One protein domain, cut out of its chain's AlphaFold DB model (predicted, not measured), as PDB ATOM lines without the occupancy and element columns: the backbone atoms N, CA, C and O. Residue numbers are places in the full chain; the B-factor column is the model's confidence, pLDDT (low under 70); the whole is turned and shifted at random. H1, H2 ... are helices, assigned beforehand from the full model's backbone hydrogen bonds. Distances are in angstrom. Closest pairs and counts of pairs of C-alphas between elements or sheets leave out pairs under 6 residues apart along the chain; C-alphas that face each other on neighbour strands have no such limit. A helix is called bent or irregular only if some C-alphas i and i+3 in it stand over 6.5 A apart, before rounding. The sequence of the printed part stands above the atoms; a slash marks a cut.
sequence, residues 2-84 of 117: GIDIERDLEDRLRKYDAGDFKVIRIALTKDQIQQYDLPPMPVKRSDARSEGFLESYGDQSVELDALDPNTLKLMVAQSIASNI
ATOM      1  N   GLY A   2     183.466 153.862 160.656       80.12
ATOM      2  CA  GLY A   2     182.680 152.815 161.339       80.12
ATOM      3  C   GLY A   2     183.490 151.558 161.699       80.12
ATOM      4  O   GLY A   2     183.104 150.801 162.585       80.12
ATOM      5  N   ILE A   3     184.653 151.377 161.065       83.38
ATOM      6  CA  ILE A   3     185.624 150.324 161.390       83.38
ATOM      7  C   ILE A   3     186.229 150.472 162.789       83.38
ATOM      8  O   ILE A   3     186.664 149.494 163.382       83.38
ATOM      9  N   ASP A   4     186.239 151.696 163.302       88.25
ATOM     10  CA  ASP A   4     186.943 152.083 164.519       88.25
ATOM     11  C   ASP A   4     186.105 151.909 165.796       88.25
ATOM     12  O   ASP A   4     186.573 152.168 166.905       88.25
ATOM     13  N   ILE A   5     184.840 151.514 165.625       90.69
ATOM     14  CA  ILE A   5     183.829 151.472 166.683       90.69
ATOM     15  C   ILE A   5     184.196 150.458 167.766       90.69
ATOM     16  O   ILE A   5     184.024 150.760 168.942       90.69
ATOM     17  N   GLU A   6     184.711 149.276 167.416       92.69
ATOM     18  CA  GLU A   6     185.055 148.271 168.425       92.69
ATOM     19  C   GLU A   6     186.223 148.712 169.280       92.69
ATOM     20  O   GLU A   6     186.137 148.587 170.495       92.69
ATOM     21  N   ARG A   7     187.272 149.280 168.674       93.12
ATOM     22  CA  ARG A   7     188.413 149.787 169.440       93.12
ATOM     23  C   ARG A   7     187.963 150.887 170.404       93.12
ATOM     24  O   ARG A   7     188.273 150.802 171.585       93.12
ATOM     25  N   ASP A   8     187.199 151.878 169.930       94.25
ATOM     26  CA  ASP A   8     186.669 152.945 170.798       94.25
ATOM     27  C   ASP A   8     185.801 152.387 171.937       94.25
ATOM     28  O   ASP A   8     185.942 152.798 173.090       94.25
ATOM     29  N   LEU A   9     184.929 151.420 171.637       94.94
ATOM     30  CA  LEU A   9     184.076 150.795 172.641       94.94
ATOM     31  C   LEU A   9     184.892 150.000 173.668       94.94
ATOM     32  O   LEU A   9     184.644 150.143 174.864       94.94
ATOM     33  N   GLU A  10     185.866 149.202 173.228       95.94
ATOM     34  CA  GLU A  10     186.774 148.479 174.120       95.94
ATOM     35  C   GLU A  10     187.539 149.442 175.029       95.94
ATOM     36  O   GLU A  10     187.531 149.265 176.247       95.94
ATOM     37  N   ASP A  11     188.150 150.486 174.465       95.88
ATOM     38  CA  ASP A  11     188.922 151.479 175.214       95.88
ATOM     39  C   ASP A  11     188.057 152.163 176.280       95.88
ATOM     40  O   ASP A  11     188.478 152.345 177.427       95.88
ATOM     41  N   ARG A  12     186.809 152.497 175.933       96.75
ATOM     42  CA  ARG A  12     185.847 153.081 176.871       96.75
ATOM     43  C   ARG A  12     185.439 152.099 177.962       96.75
ATOM     44  O   ARG A  12     185.436 152.489 179.125       96.75
ATOM     45  N   LEU A  13     185.120 150.850 177.629       96.94
ATOM     46  CA  LEU A  13     184.754 149.833 178.621       96.94
ATOM     47  C   LEU A  13     185.908 149.560 179.599       96.94
ATOM     48  O   LEU A  13     185.671 149.512 180.806       96.94
ATOM     49  N   ARG A  14     187.158 149.487 179.113       95.62
ATOM     50  CA  ARG A  14     188.349 149.378 179.981       95.62
ATOM     51  C   ARG A  14     188.509 150.602 180.874       95.62
ATOM     52  O   ARG A  14     188.776 150.460 182.061       95.62
ATOM     53  N   LYS A  15     188.313 151.808 180.331       96.94
ATOM     54  CA  LYS A  15     188.405 153.061 181.098       96.94
ATOM     55  C   LYS A  15     187.422 153.111 182.275       96.94
ATOM     56  O   LYS A  15     187.728 153.753 183.276       96.94
ATOM     57  N   TYR A  16     186.261 152.473 182.149       96.62
ATOM     58  CA  TYR A  16     185.245 152.410 183.203       96.62
ATOM     59  C   TYR A  16     185.343 151.165 184.095       96.62
ATOM     60  O   TYR A  16     184.450 150.966 184.911       96.62
ATOM     61  N   ASP A  17     186.399 150.357 183.959       95.81
ATOM     62  CA  ASP A  17     186.602 149.124 184.731       95.81
ATOM     63  C   ASP A  17     185.393 148.172 184.658       95.81
ATOM     64  O   ASP A  17     184.919 147.630 185.653       95.81
ATOM     65  N   ALA A  18     184.853 147.977 183.446       94.94
ATOM     66  CA  ALA A  18     183.658 147.163 183.196       94.94
ATOM     67  C   ALA A  18     183.846 145.645 183.438       94.94
ATOM     68  O   ALA A  18     182.966 144.857 183.091       94.94
ATOM     69  N   GLY A  19     184.974 145.230 184.022       94.88
ATOM     70  CA  GLY A  19     185.333 143.833 184.245       94.88
ATOM     71  C   GLY A  19     185.691 143.089 182.958       94.88
ATOM     72  O   GLY A  19     186.242 143.669 182.018       94.88
ATOM     73  N   ASP A  20     185.381 141.793 182.927       94.88
ATOM     74  CA  ASP A  20     185.643 140.924 181.782       94.88
ATOM     75  C   ASP A  20     184.574 141.103 180.702       94.88
ATOM     76  O   ASP A  20     183.381 140.894 180.929       94.88
ATOM     77  N   PHE A  21     185.004 141.448 179.490       94.94
ATOM     78  CA  PHE A  21     184.114 141.595 178.346       94.94
ATOM     79  C   PHE A  21     184.803 141.206 177.039       94.94
ATOM     80  O   PHE A  21     186.029 141.169 176.925       94.94
ATOM     81  N   LYS A  22     183.983 140.967 176.015       93.94
ATOM     82  CA  LYS A  22     184.416 140.790 174.631       93.94
ATOM     83  C   LYS A  22     183.535 141.638 173.727       93.94
ATOM     84  O   LYS A  22     182.315 141.489 173.745       93.94
ATOM     85  N   VAL A  23     184.144 142.506 172.925       94.38
ATOM     86  CA  VAL A  23     183.425 143.256 171.891       94.38
ATOM     87  C   VAL A  23     183.391 142.415 170.616       94.38
ATOM     88  O   VAL A  23     184.399 141.849 170.198       94.38
ATOM     89  N   ILE A  24     182.205 142.278 170.021       93.38
ATOM     90  CA  ILE A  24     181.980 141.451 168.831       93.38
ATOM     91  C   ILE A  24     181.201 142.278 167.811       93.38
ATOM     92  O   ILE A  24     180.110 142.768 168.103       93.38
ATOM     93  N   ARG A  25     181.740 142.409 166.595       93.62
ATOM     94  CA  ARG A  25     180.999 142.958 165.454       93.62
ATOM     95  C   ARG A  25     180.036 141.907 164.917       93.62
ATOM     96  O   ARG A  25     180.456 140.821 164.529       93.62
ATOM     97  N   ILE A  26     178.756 142.264 164.868       94.69
ATOM     98  CA  ILE A  26     177.667 141.358 164.466       94.69
ATOM     99  C   ILE A  26     177.021 141.730 163.123       94.69
ATOM    100  O   ILE A  26     176.285 140.928 162.554       94.69
ATOM    101  N   ALA A  27     177.291 142.936 162.619       93.75
ATOM    102  CA  ALA A  27     176.730 143.471 161.381       93.75
ATOM    103  C   ALA A  27     177.821 144.151 160.543       93.75
ATOM    104  O   ALA A  27     178.824 144.621 161.088       93.75
ATOM    105  N   LEU A  28     177.596 144.214 159.227       92.88
ATOM    106  CA  LEU A  28     178.531 144.755 158.231       92.88
ATOM    107  C   LEU A  28     179.929 144.114 158.272       92.88
ATOM    108  O   LEU A  28     180.948 144.772 158.062       92.88
ATOM    109  N   THR A  29     179.994 142.811 158.539       91.81
ATOM    110  CA  THR A  29     181.211 142.035 158.261       91.81
ATOM    111  C   THR A  29     181.434 141.928 156.748       91.81
ATOM    112  O   THR A  29     180.491 142.069 155.968       91.81
ATOM    113  N   LYS A  30     182.673 141.658 156.314       88.69
ATOM    114  CA  LYS A  30     182.992 141.502 154.880       88.69
ATOM    115  C   LYS A  30     182.109 140.441 154.212       88.69
ATOM    116  O   LYS A  30     181.583 140.689 153.131       88.69
ATOM    117  N   ASP A  31     181.889 139.324 154.896       91.81
ATOM    118  CA  ASP A  31     181.064 138.226 154.394       91.81
ATOM    119  C   ASP A  31     179.593 138.639 154.275       91.81
ATOM    120  O   ASP A  31     178.959 138.355 153.268       91.81
ATOM    121  N   GLN A  32     179.055 139.381 155.251       93.62
ATOM    122  CA  GLN A  32     177.687 139.907 155.177       93.62
ATOM    123  C   GLN A  32     177.529 140.922 154.041       93.62
ATOM    124  O   GLN A  32     176.538 140.870 153.321       93.62
ATOM    125  N   ILE A  33     178.499 141.823 153.850       92.62
ATOM    126  CA  ILE A  33     178.464 142.801 152.753       92.62
ATOM    127  C   ILE A  33     178.339 142.087 151.402       92.62
ATOM    128  O   ILE A  33     177.510 142.478 150.585       92.62
ATOM    129  N   GLN A  34     179.107 141.013 151.198       92.12
ATOM    130  CA  GLN A  34     179.036 140.195 149.985       92.12
ATOM    131  C   GLN A  34     177.740 139.379 149.907       92.12
ATOM    132  O   GLN A  34     177.107 139.330 148.858       92.12
ATOM    133  N   GLN A  35     177.324 138.752 151.009       94.38
ATOM    134  CA  GLN A  35     176.136 137.897 151.065       94.38
ATOM    135  C   GLN A  35     174.844 138.662 150.753       94.38
ATOM    136  O   GLN A  35     173.951 138.114 150.111       94.38
ATOM    137  N   TYR A  36     174.728 139.899 151.236       94.12
ATOM    138  CA  TYR A  36     173.542 140.737 151.045       94.12
ATOM    139  C   TYR A  36     173.653 141.685 149.845       94.12
ATOM    140  O   TYR A  36     172.745 142.490 149.656       94.12
ATOM    141  N   ASP A  37     174.734 141.595 149.060       93.31
ATOM    142  CA  ASP A  37     175.014 142.468 147.910       93.31
ATOM    143  C   ASP A  37     174.809 143.956 148.248       93.31
ATOM    144  O   ASP A  37     174.083 144.695 147.579       93.31
ATOM    145  N   LEU A  38     175.384 144.384 149.380       93.69
ATOM    146  CA  LEU A  38     175.117 145.719 149.910       93.69
ATOM    147  C   LEU A  38     175.752 146.794 149.012       93.69
ATOM    148  O   LEU A  38     176.937 146.688 148.679       93.69
ATOM    149  N   PRO A  39     175.011 147.863 148.658       90.12
ATOM    150  CA  PRO A  39     175.498 148.881 147.738       90.12
ATOM    151  C   PRO A  39     176.700 149.640 148.325       90.12
ATOM    152  O   PRO A  39     176.601 150.190 149.428       90.12
ATOM    153  N   PRO A  40     177.824 149.734 147.593       88.88
ATOM    154  CA  PRO A  40     178.963 150.519 148.034       88.88
ATOM    155  C   PRO A  40     178.697 152.017 147.875       88.88
ATOM    156  O   PRO A  40     178.107 152.478 146.896       88.88
ATOM    157  N   MET A  41     179.224 152.799 148.808       86.06
ATOM    158  CA  MET A  41     179.332 154.248 148.727       86.06
ATOM    159  C   MET A  41     180.799 154.683 148.664       86.06
ATOM    160  O   MET A  41     181.656 154.062 149.294       86.06
ATOM    161  N   PRO A  42     181.112 155.768 147.937       81.94
ATOM    162  CA  PRO A  42     182.456 156.323 147.915       81.94
ATOM    163  C   PRO A  42     182.848 156.858 149.296       81.94
ATOM    164  O   PRO A  42     182.105 157.619 149.921       81.94
ATOM    165  N   VAL A  43     184.053 156.515 149.748       79.56
ATOM    166  CA  VAL A  43     184.598 157.026 151.010       79.56
ATOM    167  C   VAL A  43     184.801 158.537 150.906       79.56
ATOM    168  O   VAL A  43     185.427 159.045 149.969       79.56
ATOM    169  N   LYS A  44     184.311 159.286 151.901       70.44
ATOM    170  CA  LYS A  44     184.576 160.728 152.002       70.44
ATOM    171  C   LYS A  44     186.068 160.964 152.256       70.44
ATOM    172  O   LYS A  44     186.553 160.817 153.372       70.44
ATOM    173  N   ARG A  45     186.780 161.392 151.210       65.88
ATOM    174  CA  ARG A  45     188.234 161.659 151.211       65.88
ATOM    175  C   ARG A  45     188.670 162.823 152.114       65.88
ATOM    176  O   ARG A  45     189.858 163.013 152.321       65.88
ATOM    177  N   SER A  46     187.730 163.620 152.624       63.66
ATOM    178  CA  SER A  46     188.012 164.758 153.506       63.66
ATOM    179  C   SER A  46     188.119 164.394 154.993       63.66
ATOM    180  O   SER A  46     188.436 165.267 155.798       63.66
ATOM    181  N   ASP A  47     187.852 163.144 155.387       65.50
ATOM    182  CA  ASP A  47     188.044 162.705 156.773       65.50
ATOM    183  C   ASP A  47     189.538 162.434 157.023       65.50
ATOM    184  O   ASP A  47     190.156 161.656 156.300       65.50
ATOM    185  N   ALA A  48     190.130 163.038 158.057       61.22
ATOM    186  CA  ALA A  48     191.529 162.816 158.439       61.22
ATOM    187  C   ALA A  48     191.845 161.338 158.759       61.22
ATOM    188  O   ALA A  48     193.001 160.933 158.749       61.22
ATOM    189  N   ARG A  49     190.818 160.518 159.029       66.88
ATOM    190  CA  ARG A  49     190.930 159.064 159.237       66.88
ATOM    191  C   ARG A  49     190.734 158.241 157.956       66.88
ATOM    192  O   ARG A  49     190.696 157.013 158.029       66.88
ATOM    193  N   SER A  50     190.573 158.887 156.799       64.56
ATOM    194  CA  SER A  50     190.327 158.208 155.524       64.56
ATOM    195  C   SER A  50     191.573 157.536 154.947       64.56
ATOM    196  O   SER A  50     191.423 156.462 154.384       64.56
ATOM    197  N   GLU A  51     192.789 158.059 155.143       71.25
ATOM    198  CA  GLU A  51     194.012 157.454 154.576       71.25
ATOM    199  C   GLU A  51     194.223 156.002 155.026       71.25
ATOM    200  O   GLU A  51     194.311 155.107 154.186       71.25
ATOM    201  N   GLY A  52     194.200 155.736 156.338       71.75
ATOM    202  CA  GLY A  52     194.357 154.370 156.859       71.75
ATOM    203  C   GLY A  52     193.199 153.435 156.483       71.75
ATOM    204  O   GLY A  52     193.393 152.231 156.310       71.75
ATOM    205  N   PHE A  53     191.990 153.982 156.307       74.44
ATOM    206  CA  PHE A  53     190.849 153.214 155.808       74.44
ATOM    207  C   PHE A  53     191.032 152.839 154.333       74.44
ATOM    208  O   PHE A  53     190.832 151.681 153.978       74.44
ATOM    209  N   LEU A  54     191.446 153.793 153.495       76.06
ATOM    210  CA  LEU A  54     191.682 153.595 152.065       76.06
ATOM    211  C   LEU A  54     192.769 152.545 151.815       76.06
ATOM    212  O   LEU A  54     192.599 151.698 150.943       76.06
ATOM    213  N   GLU A  55     193.846 152.558 152.604       77.81
ATOM    214  CA  GLU A  55     194.929 151.569 152.510       77.81
ATOM    215  C   GLU A  55     194.459 150.149 152.872       77.81
ATOM    216  O   GLU A  55     194.825 149.181 152.210       77.81
ATOM    217  N   SER A  56     193.613 150.019 153.900       76.88
ATOM    218  CA  SER A  56     193.201 148.712 154.437       76.88
ATOM    219  C   SER A  56     191.937 148.127 153.784       76.88
ATOM    220  O   SER A  56     191.750 146.907 153.780       76.88
ATOM    221  N   TYR A  57     191.041 148.978 153.274       76.69
ATOM    222  CA  TYR A  57     189.691 148.598 152.832       76.69
ATOM    223  C   TYR A  57     189.295 149.156 151.455       76.69
ATOM    224  O   TYR A  57     188.262 148.748 150.928       76.69
ATOM    225  N   GLY A  58     190.111 150.017 150.841       78.25
ATOM    226  CA  GLY A  58     189.823 150.625 149.542       78.25
ATOM    227  C   GLY A  58     188.930 151.866 149.627       78.25
ATOM    228  O   GLY A  58     188.652 152.393 150.703       78.25
ATOM    229  N   ASP A  59     188.497 152.365 148.470       79.62
ATOM    230  CA  ASP A  59     187.749 153.623 148.330       79.62
ATOM    231  C   ASP A  59     186.226 153.475 148.390       79.62
ATOM    232  O   ASP A  59     185.499 154.457 148.199       79.62
ATOM    233  N   GLN A  60     185.755 152.275 148.724       81.00
ATOM    234  CA  GLN A  60     184.348 151.958 148.901       81.00
ATOM    235  C   GLN A  60     184.044 151.568 150.348       81.00
ATOM    236  O   GLN A  60     184.787 150.837 150.998       81.00
ATOM    237  N   SER A  61     182.921 152.065 150.849       87.12
ATOM    238  CA  SER A  61     182.390 151.789 152.182       87.12
ATOM    239  C   SER A  61     180.917 151.422 152.097       87.12
ATOM    240  O   SER A  61     180.220 151.881 151.200       87.12
ATOM    241  N   VAL A  62     180.428 150.645 153.057       90.00
ATOM    242  CA  VAL A  62     178.999 150.351 153.215       90.00
ATOM    243  C   VAL A  62     178.535 150.938 154.540       90.00
ATOM    244  O   VAL A  62     179.232 150.813 155.549       90.00
ATOM    245  N   GLU A  63     177.371 151.575 154.523       90.81
ATOM    246  CA  GLU A  63     176.717 152.136 155.703       90.81
ATOM    247  C   GLU A  63     175.623 151.189 156.216       90.81
ATOM    248  O   GLU A  63     175.115 150.332 155.493       90.81
ATOM    249  N   LEU A  64     175.272 151.303 157.499       91.25
ATOM    250  CA  LEU A  64     174.332 150.375 158.145       91.25
ATOM    251  C   LEU A  64     172.908 150.474 157.589       91.25
ATOM    252  O   LEU A  64     172.179 149.486 157.603       91.25
ATOM    253  N   ASP A  65     172.525 151.645 157.093       91.50
ATOM    254  CA  ASP A  65     171.232 151.893 156.455       91.50
ATOM    255  C   ASP A  65     171.059 151.157 155.116       91.50
ATOM    256  O   ASP A  65     169.931 151.011 154.649       91.50
ATOM    257  N   ALA A  66     172.143 150.637 154.534       93.50
ATOM    258  CA  ALA A  66     172.095 149.760 153.371       93.50
ATOM    259  C   ALA A  66     171.545 148.357 153.698       93.50
ATOM    260  O   ALA A  66     171.109 147.645 152.795       93.50
ATOM    261  N   LEU A  67     171.569 147.942 154.971       94.62
ATOM    262  CA  LEU A  67     171.060 146.643 155.408       94.62
ATOM    263  C   LEU A  67     169.549 146.713 155.673       94.62
ATOM    264  O   LEU A  67     169.061 147.636 156.325       94.62
ATOM    265  N   ASP A  68     168.805 145.690 155.238       94.94
ATOM    266  CA  ASP A  68     167.375 145.582 155.545       94.94
ATOM    267  C   ASP A  68     167.127 145.620 157.076       94.94
ATOM    268  O   ASP A  68     167.741 144.852 157.831       94.94
ATOM    269  N   PRO A  69     166.203 146.467 157.573       95.88
ATOM    270  CA  PRO A  69     165.968 146.606 159.007       95.88
ATOM    271  C   PRO A  69     165.529 145.316 159.710       95.88
ATOM    272  O   PRO A  69     165.834 145.131 160.891       95.88
ATOM    273  N   ASN A  70     164.802 144.423 159.033       96.94
ATOM    274  CA  ASN A  70     164.384 143.154 159.636       96.94
ATOM    275  C   ASN A  70     165.554 142.174 159.735       96.94
ATOM    276  O   ASN A  70     165.684 141.473 160.736       96.94
ATOM    277  N   THR A  71     166.445 142.197 158.749       95.81
ATOM    278  CA  THR A  71     167.707 141.461 158.753       95.81
ATOM    279  C   THR A  71     168.587 141.901 159.920       95.81
ATOM    280  O   THR A  71     169.042 141.056 160.691       95.81
ATOM    281  N   LEU A  72     168.744 143.212 160.136       96.12
ATOM    282  CA  LEU A  72     169.479 143.732 161.292       96.12
ATOM    283  C   LEU A  72     168.848 143.285 162.620       96.12
ATOM    284  O   LEU A  72     169.555 142.811 163.510       96.12
ATOM    285  N   LYS A  73     167.518 143.389 162.754       97.00
ATOM    286  CA  LYS A  73     166.802 142.926 163.957       97.00
ATOM    287  C   LYS A  73     167.042 141.446 164.228       97.00
ATOM    288  O   LYS A  73     167.265 141.073 165.378       97.00
ATOM    289  N   LEU A  74     167.007 140.615 163.188       96.44
ATOM    290  CA  LEU A  74     167.238 139.182 163.314       96.44
ATOM    291  C   LEU A  74     168.674 138.884 163.757       96.44
ATOM    292  O   LEU A  74     168.856 138.116 164.699       96.44
ATOM    293  N   MET A  75     169.673 139.529 163.148       95.94
ATOM    294  CA  MET A  75     171.082 139.382 163.542       95.94
ATOM    295  C   MET A  75     171.305 139.759 165.008       95.94
ATOM    296  O   MET A  75     171.960 139.023 165.744       95.94
ATOM    297  N   VAL A  76     170.726 140.880 165.449       96.06
ATOM    298  CA  VAL A  76     170.806 141.326 166.847       96.06
ATOM    299  C   VAL A  76     170.151 140.305 167.775       96.06
ATOM    300  O   VAL A  76     170.774 139.879 168.744       96.06
ATOM    301  N   ALA A  77     168.926 139.867 167.470       97.06
ATOM    302  CA  ALA A  77     168.205 138.900 168.294       97.06
ATOM    303  C   ALA A  77     168.958 137.564 168.412       97.06
ATOM    304  O   ALA A  77     169.110 137.036 169.512       97.06
ATOM    305  N   GLN A  78     169.481 137.048 167.297       96.12
ATOM    306  CA  GLN A  78     170.264 135.812 167.271       96.12
ATOM    307  C   GLN A  78     171.582 135.952 168.033       96.12
ATOM    308  O   GLN A  78     171.946 135.048 168.782       96.12
ATOM    309  N   SER A  79     172.277 137.083 167.885       96.00
ATOM    310  CA  SER A  79     173.517 137.329 168.621       96.00
ATOM    311  C   SER A  79     173.281 137.479 170.120       96.00
ATOM    312  O   SER A  79     174.137 137.083 170.899       96.00
ATOM    313  N   ILE A  80     172.159 138.056 170.550       95.50
ATOM    314  CA  ILE A  80     171.816 138.106 171.975       95.50
ATOM    315  C   ILE A  80     171.546 136.686 172.474       95.50
ATOM    316  O   ILE A  80     172.158 136.257 173.446       95.50
ATOM    317  N   ALA A  81     170.688 135.940 171.773       95.56
ATOM    318  CA  ALA A  81     170.318 134.582 172.155       95.56
ATOM    319  C   ALA A  81     171.526 133.634 172.239       95.56
ATOM    320  O   ALA A  81     171.591 132.821 173.154       95.56
ATOM    321  N   SER A  82     172.509 133.758 171.339       95.56
ATOM    322  CA  SER A  82     173.709 132.907 171.345       95.56
ATOM    323  C   SER A  82     174.651 133.153 172.527       95.56
ATOM    324  O   SER A  82     175.500 132.311 172.807       95.56
ATOM    325  N   ASN A  83     174.505 134.283 173.224       95.06
ATOM    326  CA  ASN A  83     175.263 134.599 174.436       95.06
ATOM    327  C   ASN A  83     174.505 134.229 175.722       95.06
ATOM    328  O   ASN A  83     175.001 134.485 176.818       95.06
ATOM    329  N   ILE A  84     173.313 133.636 175.609       95.38
ATOM    330  CA  ILE A  84     172.527 133.168 176.749       95.38
ATOM    331  C   ILE A  84     172.715 131.656 176.875       95.38
ATOM    332  O   ILE A  84     172.393 130.898 175.960       95.38
TER     333      ILE A  84
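AT A GLANCE: This is residues 2 to 84 of the 117 residues of an uncharacterized protein of Candidatus Bathyarchaeota archaeon (UniProt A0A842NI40). Four helices stand apart in a flat, open frame, with the long H1 and H4 on two sides and residues 16 to 29 running back between them to short H2; H3 lies beyond the first-residue end of H1. The printed part has 83 residues, 41 in helices H1 to H4, under half; its class is all helix, with no named strand. It is loose, with a radius of gyration of the C-alphas of 15.0 A and spans of 37 by 32 by 17 A.

HOW THE PARTS SIT: H1, residues 2 to 15, touches no helix and is irregular: C-alphas 3 and 6 are 7.4 A apart. H3, residues 50 to 57, is only just apart from H1, closest 8.2 A. H2, residues 30 to 35, and H4, residues 69 to 81, are apart. Residues 41 to 42 pair antiparallel with residues 60 to 61. Every O i to N i+4 pair is within hydrogen-bond range in H2, H3 and H4, and 8 of 10 in H1.

IN THESE COORDINATES: H1 spans 20.6 A from C-alpha 2 at (182.680, 152.815, 161.339). H2 spans 8.6 A and H3 10.0 A. H4 spans 18.3 A, ending at C-alpha 81 (170.318, 134.582, 172.155).

THE WHOLE: The C-alphas farthest apart, Ser 46 and Ile 84, are 42.2 A apart. The three links are long; the printed part has no cut. Residues 45 to 50 have pLDDT under 70.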